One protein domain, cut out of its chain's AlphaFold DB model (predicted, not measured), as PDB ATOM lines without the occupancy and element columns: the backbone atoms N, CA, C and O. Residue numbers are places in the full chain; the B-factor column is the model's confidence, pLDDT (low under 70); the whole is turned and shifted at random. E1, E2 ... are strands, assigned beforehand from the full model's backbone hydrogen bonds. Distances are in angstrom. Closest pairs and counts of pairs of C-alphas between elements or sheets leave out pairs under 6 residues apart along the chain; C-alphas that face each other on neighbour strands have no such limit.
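Overview. This is residues 261 to 456 of the 461 residues of an uncharacterized protein of Curtobacterium citreum (UniProt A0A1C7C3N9). With little regular structure, the domain makes two lobes: small sheets E4-E1-E6 and E3-E2-E5, then a sandwich, sheets E9-E8-E11-E14-E13 and E10-E7-E12 face to face. Of 196 printed residues, 77 are in named strands E1 to E14; the class is all strand. E4-E1-E6 is mixed, the other sheets antiparallel. The whole is compact, radius of gyration of the C-alphas 17.0 A, spanning 53 by 35 by 34 A.

Along the chain. The strands are E1 261-265, from C-alpha (-26.325, 30.402, -31.277), E2 279-284, E3 287-292, E4 297-300, E5 308-311, E6 360-363, E7 366-373, E8 378-383, E9 398-402, E10 411-418, E11 421-428, 22.6 A long, E12 440-444, E13 446-449 and E14 452-455, to (-2.789, 39.814, -37.254).

Arrangement. E1 and E6 are parallel; N 264 and O 361, 2.9 A, are within hydrogen-bond range. E6 runs on into E7 at 60 degrees. The sandwich sheets' strands stand at 33 degrees.

Size, cuts and confidence. The printed part has no cut. Long link E5 to E6 has 48 residues. Residues 442 to 447 have pLDDT under 70.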
ATOM      1  N   VAL A 261     -27.191  29.238 -31.458       97.31
ATOM      2  CA  VAL A 261     -26.325  30.402 -31.277       97.31
ATOM      3  C   VAL A 261     -26.187  31.141 -32.600       97.31
ATOM      4  O   VAL A 261     -25.720  30.574 -33.587       97.31
ATOM      5  N   ALA A 262     -26.575  32.412 -32.622       97.00
ATOM      6  CA  ALA A 262     -26.361  33.299 -33.756       97.00
ATOM      7  C   ALA A 262     -24.875  33.670 -33.845       97.00
ATOM      8  O   ALA A 262     -24.330  34.322 -32.949       97.00
ATOM      9  N   MET A 263     -24.220  33.249 -34.923       95.94
ATOM     10  CA  MET A 263     -22.795  33.483 -35.130       95.94
ATOM     11  C   MET A 263     -22.580  34.788 -35.892       95.94
ATOM     12  O   MET A 263     -23.086  34.967 -37.000       95.94
ATOM     13  N   GLN A 264     -21.788  35.689 -35.317       95.06
ATOM     14  CA  GLN A 264     -21.365  36.941 -35.939       95.06
ATOM     15  C   GLN A 264     -19.859  36.883 -36.181       95.06
ATOM     16  O   GLN A 264     -19.056  37.381 -35.390       95.06
ATOM     17  N   TYR A 265     -19.474  36.207 -37.262       94.62
ATOM     18  CA  TYR A 265     -18.081  36.132 -37.692       94.62
ATOM     19  C   TYR A 265     -17.586  37.474 -38.219       94.62
ATOM     20  O   TYR A 265     -18.332  38.186 -38.888       94.62
ATOM     21  N   ALA A 266     -16.320  37.789 -37.933       93.12
ATOM     22  CA  ALA A 266     -15.711  39.071 -38.279       93.12
ATOM     23  C   ALA A 266     -16.516  40.266 -37.739       93.12
ATOM     24  O   ALA A 266     -16.636  41.302 -38.394       93.12
ATOM     25  N   SER A 267     -17.071  40.133 -36.529       90.56
ATOM     26  CA  SER A 267     -17.929  41.149 -35.898       90.56
ATOM     27  C   SER A 267     -17.266  42.527 -35.779       90.56
ATOM     28  O   SER A 267     -17.947  43.549 -35.810       90.56
ATOM     29  N   ASN A 268     -15.937  42.564 -35.681       88.44
ATOM     30  CA  ASN A 268     -15.118  43.771 -35.612       88.44
ATOM     31  C   ASN A 268     -14.663  44.299 -36.987       88.44
ATOM     32  O   ASN A 268     -14.073  45.374 -37.059       88.44
ATOM     33  N   THR A 269     -14.902  43.560 -38.078       88.75
ATOM     34  CA  THR A 269     -14.481  43.927 -39.442       88.75
ATOM     35  C   THR A 269     -15.588  43.653 -40.476       88.75
ATOM     36  O   THR A 269     -15.453  42.780 -41.336       88.75
ATOM     37  N   PRO A 270     -16.708  44.404 -40.425       87.12
ATOM     38  CA  PRO A 270     -17.846  44.182 -41.314       87.12
ATOM     39  C   PRO A 270     -17.461  44.241 -42.799       87.12
ATOM     40  O   PRO A 270     -16.726  45.128 -43.230       87.12
ATOM     41  N   GLY A 271     -17.981  43.302 -43.592       90.31
ATOM     42  CA  GLY A 271     -17.715  43.220 -45.034       90.31
ATOM     43  C   GLY A 271     -16.407  42.517 -45.409       90.31
ATOM     44  O   GLY A 271     -16.159  42.312 -46.597       90.31
ATOM     45  N   ALA A 272     -15.592  42.109 -44.430       94.69
ATOM     46  CA  ALA A 272     -14.469  41.218 -44.681       94.69
ATOM     47  C   ALA A 272     -14.963  39.857 -45.192       94.69
ATOM     48  O   ALA A 272     -15.954  39.297 -44.720       94.69
ATOM     49  N   MET A 273     -14.251  39.312 -46.171       96.44
ATOM     50  CA  MET A 273     -14.548  38.009 -46.737       96.44
ATOM     51  C   MET A 273     -14.193  36.917 -45.729       96.44
ATOM     52  O   MET A 273     -13.068  36.873 -45.230       96.44
ATOM     53  N   LEU A 274     -15.144  36.030 -45.446       97.12
ATOM     54  CA  LEU A 274     -14.958  34.898 -44.542       97.12
ATOM     55  C   LEU A 274     -14.418  33.672 -45.294       97.12
ATOM     56  O   LEU A 274     -14.777  33.468 -46.459       97.12
ATOM     57  N   PRO A 275     -13.608  32.815 -44.648       97.31
ATOM     58  CA  PRO A 275     -13.203  31.567 -45.264       97.31
ATOM     59  C   PRO A 275     -14.345  30.550 -45.262       97.31
ATOM     60  O   PRO A 275     -15.139  30.479 -44.323       97.31
ATOM     61  N   THR A 276     -14.406  29.710 -46.295       95.88
ATOM     62  CA  THR A 276     -15.443  28.669 -46.425       95.88
ATOM     63  C   THR A 276     -15.221  27.497 -45.469       95.88
ATOM     64  O   THR A 276     -16.144  26.742 -45.181       95.88
ATOM     65  N   ASN A 277     -13.996  27.344 -44.968       96.62
ATOM     66  CA  ASN A 277     -13.562  26.268 -44.084       96.62
ATOM     67  C   ASN A 277     -12.957  26.805 -42.773       96.62
ATOM     68  O   ASN A 277     -12.025  26.204 -42.239       96.62
ATOM     69  N   LEU A 278     -13.447  27.943 -42.263       97.25
ATOM     70  CA  LEU A 278     -13.004  28.469 -40.968       97.25
ATOM     71  C   LEU A 278     -13.253  27.429 -39.872       97.25
ATOM     72  O   LEU A 278     -14.383  26.994 -39.683       97.25
ATOM     73  N   THR A 279     -12.228  27.052 -39.119       97.19
ATOM     74  CA  THR A 279     -12.441  26.307 -37.875       97.19
ATOM     75  C   THR A 279     -12.764  27.305 -36.774       97.19
ATOM     76  O   THR A 279     -12.111  28.334 -36.683       97.19
ATOM     77  N   THR A 280     -13.760  27.026 -35.947       96.69
ATOM     78  CA  THR A 280     -14.114  27.816 -34.765       96.69
ATOM     79  C   THR A 280     -13.946  26.934 -33.541       96.69
ATOM     80  O   THR A 280     -14.442  25.804 -33.532       96.69
ATOM     81  N   SER A 281     -13.249  27.438 -32.526       96.38
ATOM     82  CA  SER A 281     -13.036  26.713 -31.274       96.38
ATOM     83  C   SER A 281     -13.970  27.234 -30.189       96.38
ATOM     84  O   SER A 281     -13.978  28.427 -29.890       96.38
ATOM     85  N   PHE A 282     -14.739  26.329 -29.595       95.94
ATOM     86  CA  PHE A 282     -15.666  26.578 -28.499       95.94
ATOM     87  C   PHE A 282     -15.085  25.962 -27.228       95.94
ATOM     88  O   PHE A 282     -15.029  24.740 -27.091       95.94
ATOM     89  N   VAL A 283     -14.618  26.809 -26.318       94.94
ATOM     90  CA  VAL A 283     -13.914  26.404 -25.096       94.94
ATOM     91  C   VAL A 283     -14.872  26.458 -23.920       94.94
ATOM     92  O   VAL A 283     -15.452  27.505 -23.649       94.94
ATOM     93  N   SER A 284     -15.019  25.344 -23.214       93.81
ATOM     94  CA  SER A 284     -15.871  25.212 -22.028       93.81
ATOM     95  C   SER A 284     -15.138  24.464 -20.912       93.81
ATOM     96  O   SER A 284     -14.004  24.015 -21.089       93.81
ATOM     97  N   THR A 285     -15.803  24.250 -19.776       92.12
ATOM     98  CA  THR A 285     -15.280  23.401 -18.693       92.12
ATOM     99  C   THR A 285     -15.083  21.936 -19.093       92.12
ATOM    100  O   THR A 285     -14.373  21.219 -18.398       92.12
ATOM    101  N   TYR A 286     -15.694  21.486 -20.195       90.19
ATOM    102  CA  TYR A 286     -15.573  20.115 -20.708       90.19
ATOM    103  C   TYR A 286     -14.471  19.961 -21.767       90.19
ATOM    104  O   TYR A 286     -14.226  18.854 -22.236       90.19
ATOM    105  N   GLY A 287     -13.786  21.050 -22.129       92.12
ATOM    106  CA  GLY A 287     -12.721  21.054 -23.128       92.12
ATOM    107  C   GLY A 287     -13.032  21.948 -24.324       92.12
ATOM    108  O   GLY A 287     -13.829  22.886 -24.237       92.12
ATOM    109  N   VAL A 288     -12.354  21.671 -25.441       93.50
ATOM    110  CA  VAL A 288     -12.409  22.485 -26.662       93.50
ATOM    111  C   VAL A 288     -13.071  21.702 -27.789       93.50
ATOM    112  O   VAL A 288     -12.502  20.740 -28.299       93.50
ATOM    113  N   ALA A 289     -14.240  22.159 -28.225       94.88
ATOM    114  CA  ALA A 289     -14.891  21.644 -29.422       94.88
ATOM    115  C   ALA A 289     -14.505  22.487 -30.641       94.88
ATOM    116  O   ALA A 289     -14.522  23.716 -30.585       94.88
ATOM    117  N   ARG A 290     -14.161  21.836 -31.755       95.44
ATOM    118  CA  ARG A 290     -13.718  22.499 -32.990       95.44
ATOM    119  C   ARG A 290     -14.686  22.178 -34.113       95.44
ATOM    120  O   ARG A 290     -14.816  21.021 -34.499       95.44
ATOM    121  N   LEU A 291     -15.345  23.198 -34.649       95.31
ATOM    122  CA  LEU A 291     -16.325  23.049 -35.726       95.31
ATOM    123  C   LEU A 291     -15.850  23.815 -36.957       95.31
ATOM    124  O   LEU A 291     -15.292  24.899 -36.826       95.31
ATOM    125  N   THR A 292     -16.030  23.242 -38.147       96.00
ATOM    126  CA  THR A 292     -15.539  23.829 -39.402       96.00
ATOM    127  C   THR A 292     -16.687  24.372 -40.242       96.00
ATOM    128  O   THR A 292     -17.722  23.726 -40.379       96.00
ATOM    129  N   GLY A 293     -16.471  25.547 -40.826       94.94
ATOM    130  CA  GLY A 293     -17.438  26.306 -41.606       94.94
ATOM    131  C   GLY A 293     -17.750  27.655 -40.960       94.94
ATOM    132  O   GLY A 293     -17.240  28.001 -39.897       94.94
ATOM    133  N   THR A 294     -18.608  28.423 -41.622       94.38
ATOM    134  CA  THR A 294     -19.063  29.745 -41.163       94.38
ATOM    135  C   THR A 294     -20.591  29.827 -41.143       94.38
ATOM    136  O   THR A 294     -21.184  30.670 -41.818       94.38
ATOM    137  N   PRO A 295     -21.274  28.920 -40.417       95.75
ATOM    138  CA  PRO A 295     -22.728  28.915 -40.387       95.75
ATOM    139  C   PRO A 295     -23.255  30.164 -39.673       95.75
ATOM    140  O   PRO A 295     -22.698  30.588 -38.665       95.75
ATOM    141  N   ALA A 296     -24.374  30.718 -40.144       95.88
ATOM    142  CA  ALA A 296     -25.051  31.820 -39.450       95.88
ATOM    143  C   ALA A 296     -25.614  31.394 -38.078       95.88
ATOM    144  O   ALA A 296     -25.787  32.216 -37.179       95.88
ATOM    145  N   THR A 297     -25.893  30.100 -37.907       97.00
ATOM    146  CA  THR A 297     -26.377  29.520 -36.654       97.00
ATOM    147  C   THR A 297     -25.579  28.275 -36.314       97.00
ATOM    148  O   THR A 297     -25.492  27.351 -37.123       97.00
ATOM    149  N   GLN A 298     -25.037  28.235 -35.100       96.88
ATOM    150  CA  GLN A 298     -24.361  27.070 -34.553       96.88
ATOM    151  C   GLN A 298     -25.202  26.457 -33.435       96.88
ATOM    152  O   GLN A 298     -25.636  27.149 -32.520       96.88
ATOM    153  N   TYR A 299     -25.406  25.144 -33.490       96.94
ATOM    154  CA  TYR A 299     -26.055  24.399 -32.414       96.94
ATOM    155  C   TYR A 299     -24.994  23.884 -31.447       96.94
ATOM    156  O   TYR A 299     -24.116  23.128 -31.874       96.94
ATOM    157  N   LEU A 300     -25.077  24.304 -30.183       96.88
ATOM    158  CA  LEU A 300     -24.147  23.923 -29.116       96.88
ATOM    159  C   LEU A 300     -24.879  23.241 -27.959       96.88
ATOM    160  O   LEU A 300     -26.063  23.479 -27.736       96.88
ATOM    161  N   SER A 301     -24.172  22.411 -27.201       95.88
ATOM    162  CA  SER A 301     -24.686  21.842 -25.953       95.88
ATOM    163  C   SER A 301     -24.941  22.953 -24.916       95.88
ATOM    164  O   SER A 301     -24.202  23.937 -24.878       95.88
ATOM    165  N   PRO A 302     -25.976  22.862 -24.065       94.69
ATOM    166  CA  PRO A 302     -26.315  23.911 -23.102       94.69
ATOM    167  C   PRO A 302     -25.410  23.882 -21.857       94.69
ATOM    168  O   PRO A 302     -25.893  23.801 -20.729       94.69
ATOM    169  N   ILE A 303     -24.087  23.949 -22.034       93.06
ATOM    170  CA  ILE A 303     -23.132  23.888 -20.920       93.06
ATOM    171  C   ILE A 303     -23.348  25.090 -19.978       93.06
ATOM    172  O   ILE A 303     -23.279  26.235 -20.437       93.06
ATOM    173  N   PRO A 304     -23.560  24.878 -18.659       89.94
ATOM    174  CA  PRO A 304     -23.866  25.967 -17.726       89.94
ATOM    175  C   PRO A 304     -22.798  27.063 -17.635       89.94
ATOM    176  O   PRO A 304     -23.144  28.227 -17.456       89.94
ATOM    177  N   SER A 305     -21.514  26.718 -17.784       90.50
ATOM    178  CA  SER A 305     -20.416  27.699 -17.801       90.50
ATOM    179  C   SER A 305     -20.390  28.567 -19.061       90.50
ATOM    180  O   SER A 305     -19.660  29.553 -19.106       90.50
ATOM    181  N   GLY A 306     -21.133  28.175 -20.099       93.69
ATOM    182  CA  GLY A 306     -21.019  28.737 -21.433       93.69
ATOM    183  C   GLY A 306     -19.713  28.373 -22.142       93.69
ATOM    184  O   GLY A 306     -18.973  27.478 -21.714       93.69
ATOM    185  N   TYR A 307     -19.454  29.092 -23.232       95.69
ATOM    186  CA  TYR A 307     -18.313  28.925 -24.118       95.69
ATOM    187  C   TYR A 307     -17.584  30.243 -24.351       95.69
ATOM    188  O   TYR A 307     -18.203  31.263 -24.664       95.69
ATOM    189  N   VAL A 308     -16.257  30.191 -24.322       95.12
ATOM    190  CA  VAL A 308     -15.418  31.199 -24.974       95.12
ATOM    191  C   VAL A 308     -15.206  30.765 -26.420       95.12
ATOM    192  O   VAL A 308     -14.870  29.609 -26.683       95.12
ATOM    193  N   VAL A 309     -15.439  31.674 -27.363       95.56
ATOM    194  CA  VAL A 309     -15.392  31.368 -28.795       95.56
ATOM    195  C   VAL A 309     -14.183  32.044 -29.419       95.56
ATOM    196  O   VAL A 309     -14.068  33.268 -29.381       95.56
ATOM    197  N   TYR A 310     -13.306  31.248 -30.022       95.12
ATOM    198  CA  TYR A 310     -12.128  31.733 -30.731       95.12
ATOM    199  C   TYR A 310     -12.271  31.484 -32.236       95.12
ATOM    200  O   TYR A 310     -12.674  30.383 -32.639       95.12
ATOM    201  N   PRO A 311     -11.921  32.465 -33.089       94.12
ATOM    202  CA  PRO A 311     -11.719  32.180 -34.500       94.12
ATOM    203  C   PRO A 311     -10.491  31.275 -34.635       94.12
ATOM    204  O   PRO A 311      -9.447  31.534 -34.048       94.12
ATOM    205  N   GLY A 312     -10.585  30.224 -35.432       95.56
ATOM    206  CA  GLY A 312      -9.486  29.296 -35.670       95.56
ATOM    207  C   GLY A 312      -9.380  28.153 -34.667       95.56
ATOM    208  O   GLY A 312     -10.202  27.974 -33.764       95.56
ATOM    209  N   ILE A 313      -8.354  27.330 -34.868       95.62
ATOM    210  CA  ILE A 313      -7.988  26.266 -33.935       95.62
ATOM    211  C   ILE A 313      -7.432  26.909 -32.664       95.62
ATOM    212  O   ILE A 313      -6.579  27.789 -32.723       95.62
ATOM    213  N   TYR A 314      -7.907  26.460 -31.510       95.25
ATOM    214  CA  TYR A 314      -7.357  26.805 -30.207       95.25
ATOM    215  C   TYR A 314      -7.001  25.531 -29.447       95.25
ATOM    216  O   TYR A 314      -7.747  24.541 -29.464       95.25
ATOM    217  N   ASP A 315      -5.839  25.561 -28.804       94.38
ATOM    218  CA  ASP A 315      -5.388  24.529 -27.881       94.38
ATOM    219  C   ASP A 315      -4.299  25.103 -26.976       94.38
ATOM    220  O   ASP A 315      -3.191  25.408 -27.436       94.38
ATOM    221  N   SER A 316      -4.628  25.256 -25.695       92.06
ATOM    222  CA  SER A 316      -3.716  25.779 -24.680       92.06
ATOM    223  C   SER A 316      -2.642  24.776 -24.262       92.06
ATOM    224  O   SER A 316      -1.642  25.170 -23.662       92.06
ATOM    225  N   ASN A 317      -2.825  23.483 -24.545       90.50
ATOM    226  CA  ASN A 317      -1.895  22.453 -24.107       90.50
ATOM    227  C   ASN A 317      -0.683  22.456 -25.032       90.50
ATOM    228  O   ASN A 317      -0.718  21.878 -26.112       90.50
ATOM    229  N   THR A 318       0.412  23.091 -24.623       88.69
ATOM    230  CA  THR A 318       1.672  23.071 -25.387       88.69
ATOM    231  C   THR A 318       2.424  21.746 -25.261       88.69
ATOM    232  O   THR A 318       3.292  21.442 -26.082       88.69
ATOM    233  N   THR A 319       2.085  20.954 -24.245       89.19
ATOM    234  CA  THR A 319       2.661  19.642 -23.947       89.19
ATOM    235  C   THR A 319       1.557  18.617 -23.721       89.19
ATOM    236  O   THR A 319       0.527  18.930 -23.124       89.19
ATOM    237  N   ASN A 320       1.781  17.393 -24.185       88.25
ATOM    238  CA  ASN A 320       0.932  16.238 -23.920       88.25
ATOM    239  C   ASN A 320       1.114  15.752 -22.471       88.25
ATOM    240  O   ASN A 320       2.060  16.140 -21.782       88.25
ATOM    241  N   GLY A 321       0.231  14.860 -22.009       85.25
ATOM    242  CA  GLY A 321       0.306  14.284 -20.657       85.25
ATOM    243  C   GLY A 321       1.569  13.452 -20.388       85.25
ATOM    244  O   GLY A 321       1.928  13.246 -19.235       85.25
ATOM    245  N   ASP A 322       2.262  13.012 -21.439       88.81
ATOM    246  CA  ASP A 322       3.545  12.302 -21.375       88.81
ATOM    247  C   ASP A 322       4.772  13.242 -21.403       88.81
ATOM    248  O   ASP A 322       5.910  12.777 -21.431       88.81
ATOM    249  N   GLY A 323       4.557  14.564 -21.406       88.62
ATOM    250  CA  GLY A 323       5.609  15.582 -21.454       88.62
ATOM    251  C   GLY A 323       6.144  15.901 -22.853       88.62
ATOM    252  O   GLY A 323       6.975  16.800 -22.993       88.62
ATOM    253  N   THR A 324       5.676  15.220 -23.903       92.44
ATOM    254  CA  THR A 324       6.052  15.540 -25.290       92.44
ATOM    255  C   THR A 324       5.368  16.820 -25.775       92.44
ATOM    256  O   THR A 324       4.377  17.275 -25.209       92.44
ATOM    257  N   VAL A 325       5.892  17.440 -26.835       89.38
ATOM    258  CA  VAL A 325       5.290  18.650 -27.421       89.38
ATOM    259  C   VAL A 325       3.968  18.300 -28.109       89.38
ATOM    260  O   VAL A 325       3.923  17.406 -28.953       89.38
ATOM    261  N   ASN A 326       2.904  19.050 -27.815       90.69
ATOM    262  CA  ASN A 326       1.624  18.889 -28.503       90.69
ATOM    263  C   ASN A 326       1.678  19.562 -29.886       90.69
ATOM    264  O   ASN A 326       1.665  20.788 -30.000       90.69
ATOM    265  N   ALA A 327       1.701  18.766 -30.955       90.56
ATOM    266  CA  ALA A 327       1.685  19.272 -32.329       90.56
ATOM    267  C   ALA A 327       0.375  19.994 -32.704       90.56
ATOM    268  O   ALA A 327       0.352  20.760 -33.665       90.56
ATOM    269  N   SER A 328      -0.697  19.786 -31.935       89.75
ATOM    270  CA  SER A 328      -1.994  20.442 -32.126       89.75
ATOM    271  C   SER A 328      -2.101  21.793 -31.410       89.75
ATOM    272  O   SER A 328      -3.124  22.462 -31.555       89.75
ATOM    273  N   SER A 329      -1.072  22.212 -30.654       93.19
ATOM    274  CA  SER A 329      -1.126  23.443 -29.862       93.19
ATOM    275  C   SER A 329      -1.303  24.681 -30.747       93.19
ATOM    276  O   SER A 329      -0.592  24.840 -31.747       93.19
ATOM    277  N   CYS A 330      -2.185  25.600 -30.361       95.69
ATOM    278  CA  CYS A 330      -2.377  26.859 -31.077       95.69
ATOM    279  C   CYS A 330      -2.807  27.952 -30.107       95.69
ATOM    280  O   CYS A 330      -3.928  27.934 -29.600       95.69
ATOM    281  N   LEU A 331      -1.879  28.875 -29.850       95.75
ATOM    282  CA  LEU A 331      -2.056  29.986 -28.917       95.75
ATOM    283  C   LEU A 331      -2.327  31.306 -29.644       95.75
ATOM    284  O   LEU A 331      -2.881  32.219 -29.044       95.75
ATOM    285  N   SER A 332      -1.977  31.413 -30.934       95.31
ATOM    286  CA  SER A 332      -2.153  32.647 -31.720       95.31
ATOM    287  C   SER A 332      -3.586  33.168 -31.714       95.31
ATOM    288  O   SER A 332      -3.795  34.377 -31.754       95.31
ATOM    289  N   THR A 333      -4.567  32.268 -31.655       93.81
ATOM    290  CA  THR A 333      -5.994  32.592 -31.723       93.81
ATOM    291  C   THR A 333      -6.542  33.197 -30.434       93.81
ATOM    292  O   THR A 333      -7.585  33.847 -30.483       93.81
ATOM    293  N   ASP A 334      -5.840  33.044 -29.308       93.94
ATOM    294  CA  ASP A 334      -6.228  33.587 -28.010       93.94
ATOM    295  C   ASP A 334      -5.536  34.924 -27.740       93.94
ATOM    296  O   ASP A 334      -4.334  34.944 -27.473       93.94
ATOM    297  N   PRO A 335      -6.274  36.051 -27.729       92.62
ATOM    298  CA  PRO A 335      -5.695  37.358 -27.456       92.62
ATOM    299  C   PRO A 335      -4.905  37.449 -26.152       92.62
ATOM    300  O   PRO A 335      -3.946  38.213 -26.075       92.62
ATOM    301  N   THR A 336      -5.293  36.693 -25.124       93.31
ATOM    302  CA  THR A 336      -4.646  36.770 -23.808       93.31
ATOM    303  C   THR A 336      -3.296  36.059 -23.757       93.31
ATOM    304  O   THR A 336      -2.483  36.367 -22.888       93.31
ATOM    305  N   ALA A 337      -3.023  35.167 -24.714       94.31
ATOM    306  CA  ALA A 337      -1.741  34.485 -24.845       94.31
ATOM    307  C   ALA A 337      -0.662  35.356 -25.512       94.31
ATOM    308  O   ALA A 337       0.521  35.011 -25.481       94.31
ATOM    309  N   TRP A 338      -1.043  36.488 -26.114       94.31
ATOM    310  CA  TRP A 338      -0.085  37.416 -26.703       94.31
ATOM    311  C   TRP A 338       0.654  38.182 -25.597       94.31
ATOM    312  O   TRP A 338       0.025  38.664 -24.651       94.31
ATOM    313  N   PRO A 339       1.982  38.363 -25.714       93.31
ATOM    314  CA  PRO A 339       2.745  39.164 -24.771       93.31
ATOM    315  C   PRO A 339       2.219  40.603 -24.751       93.31
ATOM    316  O   PRO A 339       1.552  41.061 -25.679       93.31
ATOM    317  N   LYS A 340       2.542  41.368 -23.710       91.38
ATOM    318  CA  LYS A 340       2.207  42.799 -23.659       91.38
ATOM    319  C   LYS A 340       2.843  43.533 -24.851       91.38
ATOM    320  O   LYS A 340       4.017  43.319 -25.150       91.38
ATOM    321  N   ALA A 341       2.069  44.365 -25.551       87.69
ATOM    322  CA  ALA A 341       2.587  45.188 -26.644       87.69
ATOM    323  C   ALA A 341       3.571  46.248 -26.118       87.69
ATOM    324  O   ALA A 341       3.553  46.595 -24.935       87.69
ATOM    325  N   SER A 342       4.410  46.792 -27.002       85.44
ATOM    326  CA  SER A 342       5.394  47.830 -26.653       85.44
ATOM    327  C   SER A 342       4.758  49.115 -26.109       85.44
ATOM    328  O   SER A 342       5.369  49.794 -25.289       85.44
ATOM    329  N   ASP A 343       3.521  49.420 -26.503       84.44
ATOM    330  CA  ASP A 343       2.726  50.544 -25.990       84.44
ATOM    331  C   ASP A 343       1.857  50.185 -24.773       84.44
ATOM    332  O   ASP A 343       1.064  50.987 -24.283       84.44
ATOM    333  N   GLY A 344       2.015  48.966 -24.263       87.12
ATOM    334  CA  GLY A 344       1.404  48.495 -23.035       87.12
ATOM    335  C   GLY A 344       0.020  47.866 -23.169       87.12
ATOM    336  O   GLY A 344      -0.504  47.404 -22.152       87.12
ATOM    337  N   ARG A 345      -0.548  47.780 -24.379       87.88
ATOM    338  CA  ARG A 345      -1.815  47.073 -24.617       87.88
ATOM    339  C   ARG A 345      -1.676  45.565 -24.381       87.88
ATOM    340  O   ARG A 345      -0.640  44.960 -24.665       87.88
ATOM    341  N   ILE A 346      -2.748  44.962 -23.875       89.69
ATOM    342  CA  ILE A 346      -2.887  43.520 -23.641       89.69
ATOM    343  C   ILE A 346      -4.129  43.018 -24.375       89.69
ATOM    344  O   ILE A 346      -5.120  43.745 -24.470       89.69
ATOM    345  N   GLY A 347      -4.077  41.798 -24.904       87.06
ATOM    346  CA  GLY A 347      -5.259  41.182 -25.492       87.06
ATOM    347  C   GLY A 347      -6.266  40.805 -24.408       87.06
ATOM    348  O   GLY A 347      -5.914  40.628 -23.239       87.06
ATOM    349  N   LYS A 348      -7.538  40.720 -24.791       87.94
ATOM    350  CA  LYS A 348      -8.645  40.406 -23.882       87.94
ATOM    351  C   LYS A 348      -9.352  39.142 -24.336       87.94
ATOM    352  O   LYS A 348      -9.512  38.920 -25.534       87.94
ATOM    353  N   THR A 349      -9.813  38.347 -23.377       84.56
ATOM    354  CA  THR A 349     -10.660  37.190 -23.660       84.56
ATOM    355  C   THR A 349     -11.901  37.639 -24.440       84.56
ATOM    356  O   THR A 349     -12.483  38.674 -24.092       84.56
ATOM    357  N   PRO A 350     -12.325  36.892 -25.475       81.69
ATOM    358  CA  PRO A 350     -13.572  37.170 -26.174       81.69
ATOM    359  C   PRO A 350     -14.750  37.256 -25.194       81.69
ATOM    360  O   PRO A 350     -14.948  36.371 -24.362       81.69
ATOM    361  N   THR A 351     -15.521  38.341 -25.284       74.88
ATOM    362  CA  THR A 351     -16.720  38.575 -24.467       74.88
ATOM    363  C   THR A 351     -17.851  39.137 -25.335       74.88
ATOM    364  O   THR A 351     -17.569  39.870 -26.284       74.88
ATOM    365  N   PRO A 352     -19.123  38.825 -25.024       70.50
ATOM    366  CA  PRO A 352     -19.567  37.921 -23.960       70.50
ATOM    367  C   PRO A 352     -19.344  36.444 -24.321       70.50
ATOM    368  O   PRO A 352     -19.342  36.073 -25.493       70.50
ATOM    369  N   ALA A 353     -19.158  35.601 -23.301       80.94
ATOM    370  CA  ALA A 353     -19.198  34.154 -23.479       80.94
ATOM    371  C   ALA A 353     -20.603  33.730 -23.939       80.94
ATOM    372  O   ALA A 353     -21.608  34.303 -23.514       80.94
ATOM    373  N   VAL A 354     -20.672  32.727 -24.807       90.75
ATOM    374  CA  VAL A 354     -21.935  32.173 -25.303       90.75
ATOM    375  C   VAL A 354     -22.521  31.260 -24.242       90.75
ATOM    376  O   VAL A 354     -21.820  30.399 -23.724       90.75
ATOM    377  N   SER A 355     -23.803  31.386 -23.934       92.00
ATOM    378  CA  SER A 355     -24.478  30.505 -22.976       92.00
ATOM    379  C   SER A 355     -25.958  30.380 -23.322       92.00
ATOM    380  O   SER A 355     -26.444  31.008 -24.261       92.00
ATOM    381  N   LYS A 356     -26.709  29.602 -22.538       89.19
ATOM    382  CA  LYS A 356     -28.175  29.542 -22.663       89.19
ATOM    383  C   LYS A 356     -28.856  30.911 -22.489       89.19
ATOM    384  O   LYS A 356     -29.933  31.117 -23.033       89.19
ATOM    385  N   ASP A 357     -28.215  31.823 -21.757       90.50
ATOM    386  CA  ASP A 357     -28.720  33.170 -21.475       90.50
ATOM    387  C   ASP A 357     -28.135  34.212 -22.450       90.50
ATOM    388  O   ASP A 357     -28.604  35.347 -22.498       90.50
ATOM    389  N   GLN A 358     -27.134  33.824 -23.253       92.94
ATOM    390  CA  GLN A 358     -26.502  34.657 -24.274       92.94
ATOM    391  C   GLN A 358     -26.302  33.877 -25.580       92.94
ATOM    392  O   GLN A 358     -25.266  33.254 -25.818       92.94
ATOM    393  N   LEU A 359     -27.303  33.954 -26.459       95.44
ATOM    394  CA  LEU A 359     -27.394  33.180 -27.706       95.44
ATOM    395  C   LEU A 359     -26.719  33.850 -28.914       95.44
ATOM    396  O   LEU A 359     -26.979  33.475 -30.053       95.44
ATOM    397  N   THR A 360     -25.876  34.861 -28.699       94.94
ATOM    398  CA  THR A 360     -25.119  35.530 -29.771       94.94
ATOM    399  C   THR A 360     -23.625  35.396 -29.520       94.94
ATOM    400  O   THR A 360     -23.141  35.781 -28.457       94.94
ATOM    401  N   ALA A 361     -22.898  34.890 -30.516       94.31
ATOM    402  CA  ALA A 361     -21.447  34.761 -30.498       94.31
ATOM    403  C   ALA A 361     -20.807  35.823 -31.398       94.31
ATOM    404  O   ALA A 361     -20.837  35.706 -32.625       94.31
ATOM    405  N   ALA A 362     -20.196  36.842 -30.797       92.75
ATOM    406  CA  ALA A 362     -19.344  37.781 -31.520       92.75
ATOM    407  C   ALA A 362     -17.952  37.159 -31.707       92.75
ATOM    408  O   ALA A 362     -17.173  37.073 -30.760       92.75
ATOM    409  N   VAL A 363     -17.639  36.715 -32.926       93.00
ATOM    410  CA  VAL A 363     -16.355  36.078 -33.245       93.00
ATOM    411  C   VAL A 363     -15.460  37.104 -33.933       93.00
ATOM    412  O   VAL A 363     -15.464  37.242 -35.158       93.00
ATOM    413  N   ALA A 364     -14.713  37.852 -33.120       91.25
ATOM    414  CA  ALA A 364     -13.773  38.857 -33.601       91.25
ATOM    415  C   ALA A 364     -12.586  38.195 -34.310       91.25
ATOM    416  O   ALA A 364     -12.020  37.241 -33.787       91.25
ATOM    417  N   THR A 365     -12.195  38.717 -35.469       92.38
ATOM    418  CA  THR A 365     -11.076  38.228 -36.291       92.38
ATOM    419  C   THR A 365     -10.091  39.358 -36.575       92.38
ATOM    420  O   THR A 365     -10.433  40.534 -36.470       92.38
ATOM    421  N   GLY A 366      -8.874  39.032 -37.004       92.44
ATOM    422  CA  GLY A 366      -8.044  40.000 -37.716       92.44
ATOM    423  C   GLY A 366      -8.557  40.212 -39.143       92.44
ATOM    424  O   GLY A 366      -9.271  39.362 -39.684       92.44
ATOM    425  N   ALA A 367      -8.177  41.327 -39.769       93.06
ATOM    426  CA  ALA A 367      -8.455  41.565 -41.181       93.06
ATOM    427  C   ALA A 367      -7.228  42.075 -41.931       93.06
ATOM    428  O   ALA A 367      -6.483  42.923 -41.440       93.06
ATOM    429  N   VAL A 368      -7.049  41.586 -43.156       93.19
ATOM    430  CA  VAL A 368      -5.980  42.018 -44.060       93.19
ATOM    431  C   VAL A 368      -6.541  42.295 -45.444       93.19
ATOM    432  O   VAL A 368      -7.307  41.490 -45.971       93.19
ATOM    433  N   THR A 369      -6.152  43.417 -46.049       94.25
ATOM    434  CA  THR A 369      -6.438  43.670 -47.463       94.25
ATOM    435  C   THR A 369      -5.312  43.087 -48.286       94.25
ATOM    436  O   THR A 369      -4.144  43.291 -47.981       94.25
ATOM    437  N   VAL A 370      -5.636  42.391 -49.362       93.69
ATOM    438  CA  VAL A 370      -4.659  41.946 -50.354       93.69
ATOM    439  C   VAL A 370      -5.051  42.475 -51.722       93.69
ATOM    440  O   VAL A 370      -6.234  42.543 -52.053       93.69
ATOM    441  N   THR A 371      -4.055  42.855 -52.517       94.69
ATOM    442  CA  THR A 371      -4.265  43.177 -53.930       94.69
ATOM    443  C   THR A 371      -4.079  41.911 -54.753       94.69
ATOM    444  O   THR A 371      -3.018  41.289 -54.694       94.69
ATOM    445  N   ILE A 372      -5.103  41.541 -55.515       95.12
ATOM    446  CA  ILE A 372      -5.128  40.340 -56.365       95.12
ATOM    447  C   ILE A 372      -5.502  40.699 -57.801       95.12
ATOM    448  O   ILE A 372      -6.014  41.795 -58.044       95.12
ATOM    449  N   ASP A 373      -5.314  39.776 -58.745       96.31
ATOM    450  CA  ASP A 373      -5.834  39.962 -60.100       96.31
ATOM    451  C   ASP A 373      -7.363  39.837 -60.098       96.31
ATOM    452  O   ASP A 373      -7.947  39.017 -59.388       96.31
ATOM    453  N   ARG A 374      -8.055  40.610 -60.942       96.75
ATOM    454  CA  ARG A 374      -9.525  40.534 -61.048       96.75
ATOM    455  C   ARG A 374     -10.033  39.150 -61.460       96.75
ATOM    456  O   ARG A 374     -11.177  38.821 -61.136       96.75
ATOM    457  N   SER A 375      -9.187  38.360 -62.124       96.44
ATOM    458  CA  SER A 375      -9.460  36.980 -62.523       96.44
ATOM    459  C   SER A 375      -9.275  35.954 -61.405       96.44
ATOM    460  O   SER A 375      -9.691  34.815 -61.588       96.44
ATOM    461  N   ASP A 376      -8.642  36.316 -60.283       96.69
ATOM    462  CA  ASP A 376      -8.419  35.396 -59.168       96.69
ATOM    463  C   ASP A 376      -9.742  35.108 -58.441       96.69
ATOM    464  O   ASP A 376     -10.439  36.021 -57.979       96.69
ATOM    465  N   THR A 377     -10.093  33.823 -58.354       97.12
ATOM    466  CA  THR A 377     -11.336  33.341 -57.725       97.12
ATOM    467  C   THR A 377     -11.093  32.596 -56.420       97.12
ATOM    468  O   THR A 377     -12.013  32.467 -55.613       97.12
ATOM    469  N   VAL A 378      -9.858  32.147 -56.178       97.25
ATOM    470  CA  VAL A 378      -9.474  31.402 -54.978       97.25
ATOM    471  C   VAL A 378      -8.330  32.122 -54.282       97.25
ATOM    472  O   VAL A 378      -7.300  32.404 -54.894       97.25
ATOM    473  N   LEU A 379      -8.492  32.386 -52.987       97.44
ATOM    474  CA  LEU A 379      -7.397  32.802 -52.120       97.44
ATOM    475  C   LEU A 379      -7.179  31.751 -51.038       97.44
ATOM    476  O   LEU A 379      -8.135  31.186 -50.510       97.44
ATOM    477  N   THR A 380      -5.918  31.503 -50.701       97.44
ATOM    478  CA  THR A 380      -5.535  30.609 -49.608       97.44
ATOM    479  C   THR A 380      -4.670  31.367 -48.616       97.44
ATOM    480  O   THR A 380      -3.640  31.917 -49.001       97.44
ATOM    481  N   ALA A 381      -5.055  31.342 -47.342       97.00
ATOM    482  CA  ALA A 381      -4.219  31.781 -46.235       97.00
ATOM    483  C   ALA A 381      -3.691  30.565 -45.469       97.00
ATOM    484  O   ALA A 381      -4.469  29.692 -45.083       97.00
ATOM    485  N   THR A 382      -2.386  30.524 -45.226       96.75
ATOM    486  CA  THR A 382      -1.722  29.459 -44.465       96.75
ATOM    487  C   THR A 382      -0.937  30.077 -43.318       96.75
ATOM    488  O   THR A 382      -0.285  31.104 -43.511       96.75
ATOM    489  N   THR A 383      -0.984  29.478 -42.129       95.75
ATOM    490  CA  THR A 383      -0.155  29.924 -40.996       95.75
ATOM    491  C   THR A 383       1.323  29.914 -41.378       95.75
ATOM    492  O   THR A 383       1.809  28.944 -41.960       95.75
ATOM    493  N   ALA A 384       2.032  30.985 -41.039       94.06
ATOM    494  CA  ALA A 384       3.462  31.147 -41.265       94.06
ATOM    495  C   ALA A 384       4.234  31.104 -39.934       94.06
ATOM    496  O   ALA A 384       3.644  30.952 -38.864       94.06
ATOM    497  N   ALA A 385       5.563  31.230 -40.001       93.06
ATOM    498  CA  ALA A 385       6.394  31.328 -38.806       93.06
ATOM    499  C   ALA A 385       5.926  32.507 -37.923       93.06
ATOM    500  O   ALA A 385       5.715  33.597 -38.468       93.06
ATOM    501  N   PRO A 386       5.768  32.315 -36.599       93.44
ATOM    502  CA  PRO A 386       5.312  33.375 -35.707       93.44
ATOM    503  C   PRO A 386       6.240  34.592 -35.756       93.44
ATOM    504  O   PRO A 386       7.465  34.453 -35.735       93.44
ATOM    505  N   ALA A 387       5.659  35.788 -35.807       91.88
ATOM    506  CA  ALA A 387       6.385  37.053 -35.818       91.88
ATOM    507  C   ALA A 387       5.679  38.098 -34.944       91.88
ATOM    508  O   ALA A 387       4.504  37.965 -34.616       91.88
ATOM    509  N   ASN A 388       6.395  39.158 -34.561       88.94
ATOM    510  CA  ASN A 388       5.842  40.329 -33.861       88.94
ATOM    511  C   ASN A 388       5.083  40.031 -32.550       88.94
ATOM    512  O   ASN A 388       4.114  40.707 -32.194       88.94
ATOM    513  N   GLY A 389       5.548  39.028 -31.804       89.75
ATOM    514  CA  GLY A 389       4.926  38.614 -30.547       89.75
ATOM    515  C   GLY A 389       3.750  37.654 -30.715       89.75
ATOM    516  O   GLY A 389       3.103  37.352 -29.724       89.75
ATOM    517  N   ASP A 390       3.487  37.151 -31.920       94.12
ATOM    518  CA  ASP A 390       2.599  36.007 -32.116       94.12
ATOM    519  C   ASP A 390       3.094  34.806 -31.277       94.12
ATOM    520  O   ASP A 390       4.227  34.357 -31.486       94.12
ATOM    521  N   PRO A 391       2.292  34.279 -30.327       94.44
ATOM    522  CA  PRO A 391       2.681  33.126 -29.508       94.44
ATOM    523  C   PRO A 391       2.751  31.822 -30.320       94.44
ATOM    524  O   PRO A 391       3.338  30.834 -29.876       94.44
ATOM    525  N   GLY A 392       2.198  31.836 -31.534       93.38
ATOM    526  CA  GLY A 392       2.339  30.795 -32.534       93.38
ATOM    527  C   GLY A 392       1.307  29.675 -32.460       93.38
ATOM    528  O   GLY A 392       0.632  29.427 -31.454       93.38
ATOM    529  N   CYS A 393       1.233  28.952 -33.576       93.81
ATOM    530  CA  CYS A 393       0.488  27.712 -33.714       93.81
ATOM    531  C   CYS A 393       1.393  26.644 -34.309       93.81
ATOM    532  O   CYS A 393       2.067  26.871 -35.312       93.81
ATOM    533  N   ARG A 394       1.423  25.478 -33.663       92.31
ATOM    534  CA  ARG A 394       2.195  24.319 -34.128       92.31
ATOM    535  C   ARG A 394       1.441  23.555 -35.206       92.31
ATOM    536  O   ARG A 394       2.055  23.047 -36.140       92.31
ATOM    537  N   VAL A 395       0.115  23.537 -35.105       93.50
ATOM    538  CA  VAL A 395      -0.753  23.036 -36.167       93.50
ATOM    539  C   VAL A 395      -0.793  24.037 -37.316       93.50
ATOM    540  O   VAL A 395      -1.079  25.221 -37.123       93.50
ATOM    541  N   THR A 396      -0.518  23.554 -38.526       94.56
ATOM    542  CA  THR A 396      -0.674  24.372 -39.731       94.56
ATOM    543  C   THR A 396      -2.156  24.540 -40.029       94.56
ATOM    544  O   THR A 396      -2.861  23.558 -40.255       94.56
ATOM    545  N   GLN A 397      -2.628  25.783 -40.060       95.88
ATOM    546  CA  GLN A 397      -3.997  26.097 -40.457       95.88
ATOM    547  C   GLN A 397      -3.999  26.597 -41.898       95.88
ATOM    548  O   GLN A 397      -3.123  27.367 -42.294       95.88
ATOM    549  N   ARG A 398      -4.994  26.162 -42.675       96.94
ATOM    550  CA  ARG A 398      -5.181  26.562 -44.071       96.94
ATOM    551  C   ARG A 398      -6.631  26.953 -44.318       96.94
ATOM    552  O   ARG A 398      -7.530  26.119 -44.213       96.94
ATOM    553  N   TYR A 399      -6.842  28.199 -44.715       98.00
ATOM    554  CA  TYR A 399      -8.158  28.757 -44.997       98.00
ATOM    555  C   TYR A 399      -8.308  29.140 -46.456       98.00
ATOM    556  O   TYR A 399      -7.397  29.713 -47.049       98.00
ATOM    557  N   THR A 400      -9.467  28.811 -47.019       97.38
ATOM    558  CA  THR A 400      -9.804  29.047 -48.422       97.38
ATOM    559  C   THR A 400     -10.925  30.066 -48.519       97.38
ATOM    560  O   THR A 400     -11.922  29.987 -47.799       97.38
ATOM    561  N   PHE A 401     -10.769  31.001 -49.443       97.62
ATOM    562  CA  PHE A 401     -11.737  32.040 -49.757       97.62
ATOM    563  C   PHE A 401     -12.120  31.901 -51.227       97.62
ATOM    564  O   PHE A 401     -11.242  31.861 -52.090       97.62
ATOM    565  N   ALA A 402     -13.420  31.822 -51.510       96.12
ATOM    566  CA  ALA A 402     -13.948  31.672 -52.863       96.12
ATOM    567  C   ALA A 402     -14.747  32.914 -53.273       96.12
ATOM    568  O   ALA A 402     -15.699  33.291 -52.591       96.12
ATOM    569  N   ARG A 403     -14.368  33.552 -54.382       95.38
ATOM    570  CA  ARG A 403     -15.037  34.742 -54.927       95.38
ATOM    571  C   ARG A 403     -15.303  34.594 -56.418       95.38
ATOM    572  O   ARG A 403     -14.590  33.886 -57.120       95.38
ATOM    573  N   ALA A 404     -16.287  35.330 -56.921       95.50
ATOM    574  CA  ALA A 404     -16.449  35.502 -58.358       95.50
ATOM    575  C   ALA A 404     -15.343  36.413 -58.923       95.50
ATOM    576  O   ALA A 404     -14.936  37.387 -58.278       95.50
ATOM    577  N   ALA A 405     -14.887  36.118 -60.141       94.12
ATOM    578  CA  ALA A 405     -14.004  37.016 -60.874       94.12
ATOM    579  C   ALA A 405     -14.725  38.349 -61.143       94.12
ATOM    580  O   ALA A 405     -15.898  38.364 -61.514       94.12
ATOM    581  N   SER A 406     -14.020  39.467 -60.978       93.50
ATOM    582  CA  SER A 406     -14.554  40.817 -61.234       93.50
ATOM    583  C   SER A 406     -14.089  41.403 -62.571       93.50
ATOM    584  O   SER A 406     -14.351  42.565 -62.869       93.50
ATOM    585  N   GLY A 407     -13.375  40.613 -63.372       93.25
ATOM    586  CA  GLY A 407     -12.848  40.996 -64.676       93.25
ATOM    587  C   GLY A 407     -11.772  40.026 -65.158       93.25
ATOM    588  O   GLY A 407     -11.337  39.141 -64.423       93.25
ATOM    589  N   THR A 408     -11.330  40.198 -66.400       91.12
ATOM    590  CA  THR A 408     -10.281  39.372 -67.021       91.12
ATOM    591  C   THR A 408      -8.880  39.977 -66.899       91.12
ATOM    592  O   THR A 408      -7.907  39.291 -67.201       91.12
ATOM    593  N   SER A 409      -8.757  41.236 -66.457       90.50
ATOM    594  CA  SER A 409      -7.477  41.943 -66.313       90.50
ATOM    595  C   SER A 409      -7.482  43.022 -65.215       90.50
ATOM    596  O   SER A 409      -8.527  43.494 -64.746       90.50
ATOM    597  N   GLY A 410      -6.275  43.428 -64.810       94.00
ATOM    598  CA  GLY A 410      -6.027  44.409 -63.751       94.00
ATOM    599  C   GLY A 410      -6.225  43.842 -62.345       94.00
ATOM    600  O   GLY A 410      -6.505  42.657 -62.179       94.00
ATOM    601  N   THR A 411      -6.095  44.702 -61.335       95.38
ATOM    602  CA  THR A 411      -6.115  44.293 -59.926       95.38
ATOM    603  C   THR A 411      -7.350  44.782 -59.174       95.38
ATOM    604  O   THR A 411      -8.050  45.706 -59.597       95.38
ATOM    605  N   THR A 412      -7.636  44.137 -58.049       95.12
ATOM    606  CA  THR A 412      -8.658  44.548 -57.088       95.12
ATOM    607  C   THR A 412      -8.166  44.288 -55.673       95.12
ATOM    608  O   THR A 412      -7.423  43.337 -55.434       95.12
ATOM    609  N   ASP A 413      -8.598  45.126 -54.740       94.50
ATOM    610  CA  ASP A 413      -8.339  44.925 -53.319       94.50
ATOM    611  C   ASP A 413      -9.454  44.059 -52.717       94.50
ATOM    612  O   ASP A 413     -10.631  44.231 -53.043       94.50
ATOM    613  N   VAL A 414      -9.074  43.098 -51.874       94.75
ATOM    614  CA  VAL A 414      -9.992  42.197 -51.166       94.75
ATOM    615  C   VAL A 414      -9.586  42.116 -49.702       94.75
ATOM    616  O   VAL A 414      -8.432  41.818 -49.398       94.75
ATOM    617  N   THR A 415     -10.540  42.346 -48.805       95.56
ATOM    618  CA  THR A 415     -10.350  42.210 -47.359       95.56
ATOM    619  C   THR A 415     -10.687  40.795 -46.912       95.56
ATOM    620  O   THR A 415     -11.805  40.336 -47.135       95.56
ATOM    621  N   LEU A 416      -9.751  40.119 -46.253       96.19
ATOM    622  CA  LEU A 416      -9.911  38.770 -45.714       96.19
ATOM    623  C   LEU A 416     -10.005  38.821 -44.193       96.19
ATOM    624  O   LEU A 416      -9.150  39.434 -43.554       96.19
ATOM    625  N   ALA A 417     -11.000  38.142 -43.625       95.94
ATOM    626  CA  ALA A 417     -11.091  37.886 -42.194       95.94
ATOM    627  C   ALA A 417     -10.353  36.588 -41.850       95.94
ATOM    628  O   ALA A 417     -10.626  35.527 -42.416       95.94
ATOM    629  N   LEU A 418      -9.423  36.671 -40.907       96.06
ATOM    630  CA  LEU A 418      -8.576  35.558 -40.490       96.06
ATOM    631  C   LEU A 418      -8.450  35.538 -38.966       96.06
ATOM    632  O   LEU A 418      -8.465  36.599 -38.338       96.06
ATOM    633  N   PRO A 419      -8.290  34.363 -38.341       95.88
ATOM    634  CA  PRO A 419      -7.903  34.308 -36.939       95.88
ATOM    635  C   PRO A 419      -6.617  35.090 -36.664       95.88
ATOM    636  O   PRO A 419      -5.778  35.271 -37.550       95.88
ATOM    637  N   TYR A 420      -6.445  35.522 -35.420       95.12
ATOM    638  CA  TYR A 420      -5.200  36.146 -34.988       95.12
ATOM    639  C   TYR A 420      -4.010  35.196 -35.174       95.12
ATOM    640  O   TYR A 420      -4.142  33.976 -35.048       95.12
ATOM    641  N   GLY A 421      -2.856  35.764 -35.515       95.38
ATOM    642  CA  GLY A 421      -1.633  35.020 -35.823       95.38
ATOM    643  C   GLY A 421      -0.934  35.502 -37.088       95.38
ATOM    644  O   GLY A 421      -1.327  36.497 -37.699       95.38
ATOM    645  N   THR A 422       0.125  34.801 -37.474       95.62
ATOM    646  CA  THR A 422       0.941  35.132 -38.646       95.62
ATOM    647  C   THR A 422       0.567  34.263 -39.845       95.62
ATOM    648  O   THR A 422       0.554  33.037 -39.761       95.62
ATOM    649  N   TRP A 423       0.287  34.896 -40.985       96.00
ATOM    650  CA  TRP A 423      -0.279  34.265 -42.177       96.00
ATOM    651  C   TRP A 423       0.518  34.594 -43.437       96.00
ATOM    652  O   TRP A 423       0.978  35.717 -43.618       96.00
ATOM    653  N   SER A 424       0.624  33.634 -44.350       94.94
ATOM    654  CA  SER A 424       0.998  33.866 -45.745       94.94
ATOM    655  C   SER A 424      -0.234  33.682 -46.624       94.94
ATOM    656  O   SER A 424      -1.000  32.737 -46.422       94.94
ATOM    657  N   VAL A 425      -0.446  34.593 -47.575       95.81
ATOM    658  CA  VAL A 425      -1.625  34.592 -48.445       95.81
ATOM    659  C   VAL A 425      -1.194  34.397 -49.891       95.81
ATOM    660  O   VAL A 425      -0.247  35.022 -50.372       95.81
ATOM    661  N   THR A 426      -1.927  33.540 -50.592       96.69
ATOM    662  CA  THR A 426      -1.772  33.291 -52.025       96.69
ATOM    663  C   THR A 426      -3.099  33.471 -52.750       96.69
ATOM    664  O   THR A 426      -4.162  33.294 -52.152       96.69
ATOM    665  N   ALA A 427      -3.039  33.806 -54.037       96.75
ATOM    666  CA  ALA A 427      -4.194  33.892 -54.923       96.75
ATOM    667  C   ALA A 427      -3.998  33.050 -56.189       96.75
ATOM    668  O   ALA A 427      -2.871  32.835 -56.652       96.75
ATOM    669  N   GLN A 428      -5.116  32.554 -56.715       96.50
ATOM    670  CA  GLN A 428      -5.207  31.684 -57.882       96.50
ATOM    671  C   GLN A 428      -6.445  32.034 -58.719       96.50
ATOM    672  O   GLN A 428      -7.518  32.336 -58.182       96.50
ATOM    673  N   LYS A 429      -6.323  31.893 -60.044       94.12
ATOM    674  CA  LYS A 429      -7.445  32.020 -60.988       94.12
ATOM    675  C   LYS A 429      -8.544  30.992 -60.727       94.12
ATOM    676  O   LYS A 429      -9.717  31.330 -60.814       94.12
ATOM    677  N   ASP A 430      -8.159  29.770 -60.384       91.81
ATOM    678  CA  ASP A 430      -9.030  28.653 -60.022       91.81
ATOM    679  C   ASP A 430      -8.245  27.635 -59.176       91.81
ATOM    680  O   ASP A 430      -7.034  27.768 -58.996       91.81
ATOM    681  N   ALA A 431      -8.919  26.597 -58.673       88.81
ATOM    682  CA  ALA A 431      -8.308  25.577 -57.817       88.81
ATOM    683  C   ALA A 431      -7.191  24.751 -58.497       88.81
ATOM    684  O   ALA A 431      -6.462  24.042 -57.806       88.81
ATOM    685  N   THR A 432      -7.054  24.823 -59.828       91.31
ATOM    686  CA  THR A 432      -6.040  24.085 -60.604       91.31
ATOM    687  C   THR A 432      -4.834  24.941 -60.998       91.31
ATOM    688  O   THR A 432      -3.781  24.410 -61.347       91.31
ATOM    689  N   SER A 433      -4.966  26.265 -60.925       93.38
ATOM    690  CA  SER A 433      -3.919  27.224 -61.273       93.38
ATOM    691  C   SER A 433      -2.804  27.263 -60.223       93.38
ATOM    692  O   SER A 433      -3.039  27.040 -59.039       93.38
ATOM    693  N   LEU A 434      -1.574  27.602 -60.623       93.75
ATOM    694  CA  LEU A 434      -0.462  27.739 -59.674       93.75
ATOM    695  C   LEU A 434      -0.699  28.912 -58.700       93.75
ATOM    696  O   LEU A 434      -1.047  30.007 -59.151       93.75
ATOM    697  N   PRO A 435      -0.504  28.714 -57.382       94.44
ATOM    698  CA  PRO A 435      -0.659  29.778 -56.398       94.44
ATOM    699  C   PRO A 435       0.440  30.823 -56.530       94.44
ATOM    700  O   PRO A 435       1.616  30.498 -56.695       94.44
ATOM    701  N   ARG A 436       0.049  32.093 -56.418       94.25
ATOM    702  CA  ARG A 436       0.967  33.235 -56.402       94.25
ATOM    703  C   ARG A 436       0.857  33.952 -55.071       94.25
ATOM    704  O   ARG A 436      -0.252  34.200 -54.604       94.25
ATOM    705  N   ASN A 437       1.993  34.297 -54.475       91.50
ATOM    706  CA  ASN A 437       2.022  35.106 -53.260       91.50
ATOM    707  C   ASN A 437       1.435  36.489 -53.545       91.50
ATOM    708  O   ASN A 437       1.751  37.093 -54.571       91.50
ATOM    709  N   VAL A 438       0.609  36.987 -52.630       90.56
ATOM    710  CA  VAL A 438       0.013  38.323 -52.741       90.56
ATOM    711  C   VAL A 438       0.604  39.257 -51.700       90.56
ATOM    712  O   VAL A 438       0.961  38.849 -50.594       90.56
ATOM    713  N   THR A 439       0.711  40.534 -52.053       84.00
ATOM    714  CA  THR A 439       1.182  41.561 -51.126       84.00
ATOM    715  C   THR A 439       0.014  42.056 -50.282       84.00
ATOM    716  O   THR A 439      -0.983  42.558 -50.806       84.00
ATOM    717  N   ALA A 440       0.145  41.918 -48.965       84.69
ATOM    718  CA  ALA A 440      -0.792  42.493 -48.013       84.69
ATOM    719  C   ALA A 440      -0.670  44.026 -47.982       84.69
ATOM    720  O   ALA A 440       0.424  44.580 -47.866       84.69
ATOM    721  N   LYS A 441      -1.815  44.701 -48.049       80.62
ATOM    722  CA  LYS A 441      -2.025  46.105 -47.703       80.62
ATOM    723  C   LYS A 441      -2.625  46.152 -46.296       80.62
ATOM    724  O   LYS A 441      -3.556  45.412 -45.979       80.62
ATOM    725  N   GLY A 442      -2.062  46.992 -45.430       66.19
ATOM    726  CA  GLY A 442      -2.542  47.123 -44.054       66.19
ATOM    727  C   GLY A 442      -4.016  47.543 -43.992       66.19
ATOM    728  O   GLY A 442      -4.493  48.276 -44.855       66.19
ATOM    729  N   LEU A 443      -4.718  47.081 -42.958       62.47
ATOM    730  CA  LEU A 443      -6.063  47.542 -42.597       62.47
ATOM    731  C   LEU A 443      -6.110  47.888 -41.110       62.47
ATOM    732  O   LEU A 443      -6.081  49.058 -40.745       62.47
ATOM    733  N   LEU A 444      -6.157  46.853 -40.264       59.38
ATOM    734  CA  LEU A 444      -6.336  46.918 -38.818       59.38
ATOM    735  C   LEU A 444      -5.595  45.740 -38.188       59.38
ATOM    736  O   LEU A 444      -5.752  44.597 -38.606       59.38
ATOM    737  N   GLY A 445      -4.761  46.034 -37.198       57.09
ATOM    738  CA  GLY A 445      -3.968  45.041 -36.485       57.09
ATOM    739  C   GLY A 445      -2.941  44.256 -37.299       57.09
ATOM    740  O   GLY A 445      -2.532  43.172 -36.900       57.09
ATOM    741  N   VAL A 446      -2.516  44.812 -38.431       67.62
ATOM    742  CA  VAL A 446      -1.572  44.200 -39.366       67.62
ATOM    743  C   VAL A 446      -0.158  44.720 -39.118       67.62
ATOM    744  O   VAL A 446       0.093  45.918 -39.241       67.62
ATOM    745  N   LEU A 447       0.779  43.808 -38.863       67.00
ATOM    746  CA  LEU A 447       2.216  44.058 -38.979       67.00
ATOM    747  C   LEU A 447       2.740  43.303 -40.204       67.00
ATOM    748  O   LEU A 447       2.586  42.083 -40.312       67.00
ATOM    749  N   LEU A 448       3.294  44.044 -41.164       77.06
ATOM    750  CA  LEU A 448       3.788  43.492 -42.425       77.06
ATOM    751  C   LEU A 448       5.187  42.902 -42.230       77.06
ATOM    752  O   LEU A 448       6.088  43.591 -41.757       77.06
ATOM    753  N   ASN A 449       5.370  41.653 -42.655       73.06
ATOM    754  CA  ASN A 449       6.666  40.983 -42.729       73.06
ATOM    755  C   ASN A 449       6.996  40.661 -44.195       73.06
ATOM    756  O   ASN A 449       6.133  40.700 -45.077       73.06
ATOM    757  N   THR A 450       8.239  40.275 -44.475       75.06
ATOM    758  CA  THR A 450       8.641  39.812 -45.810       75.06
ATOM    759  C   THR A 450       7.904  38.514 -46.175       75.06
ATOM    760  O   THR A 450       8.310  37.430 -45.767       75.06
ATOM    761  N   GLY A 451       6.809  38.616 -46.936       80.06
ATOM    762  CA  GLY A 451       6.021  37.470 -47.419       80.06
ATOM    763  C   GLY A 451       4.962  36.920 -46.449       80.06
ATOM    764  O   GLY A 451       4.328  35.906 -46.758       80.06
ATOM    765  N   SER A 452       4.741  37.572 -45.301       90.44
ATOM    766  CA  SER A 452       3.683  37.220 -44.345       90.44
ATOM    767  C   SER A 452       3.090  38.454 -43.657       90.44
ATOM    768  O   SER A 452       3.634  39.556 -43.722       90.44
ATOM    769  N   VAL A 453       1.951  38.270 -42.996       92.50
ATOM    770  CA  VAL A 453       1.242  39.297 -42.235       92.50
ATOM    771  C   VAL A 453       0.920  38.780 -40.840       92.50
ATOM    772  O   VAL A 453       0.385  37.685 -40.706       92.50
ATOM    773  N   THR A 454       1.235  39.552 -39.802       93.56
ATOM    774  CA  THR A 454       0.815  39.245 -38.428       93.56
ATOM    775  C   THR A 454      -0.455  40.019 -38.099       93.56
ATOM    776  O   THR A 454      -0.459  41.246 -38.180       93.56
ATOM    777  N   LEU A 455      -1.510  39.295 -37.728       93.44
ATOM    778  CA  LEU A 455      -2.789  39.814 -37.254       93.44
ATOM    779  C   LEU A 455      -2.801  39.797 -35.730       93.44
ATOM    780  O   LEU A 455      -3.045  38.760 -35.114       93.44
ATOM    781  N   ASP A 456      -2.490  40.944 -35.141       91.12
ATOM    782  CA  ASP A 456      -2.317  41.121 -33.707       91.12
ATOM    783  C   ASP A 456      -3.647  41.545 -33.044       91.12
ATOM    784  O   ASP A 456      -4.242  42.559 -33.415       91.12
TER     785      ASP A 456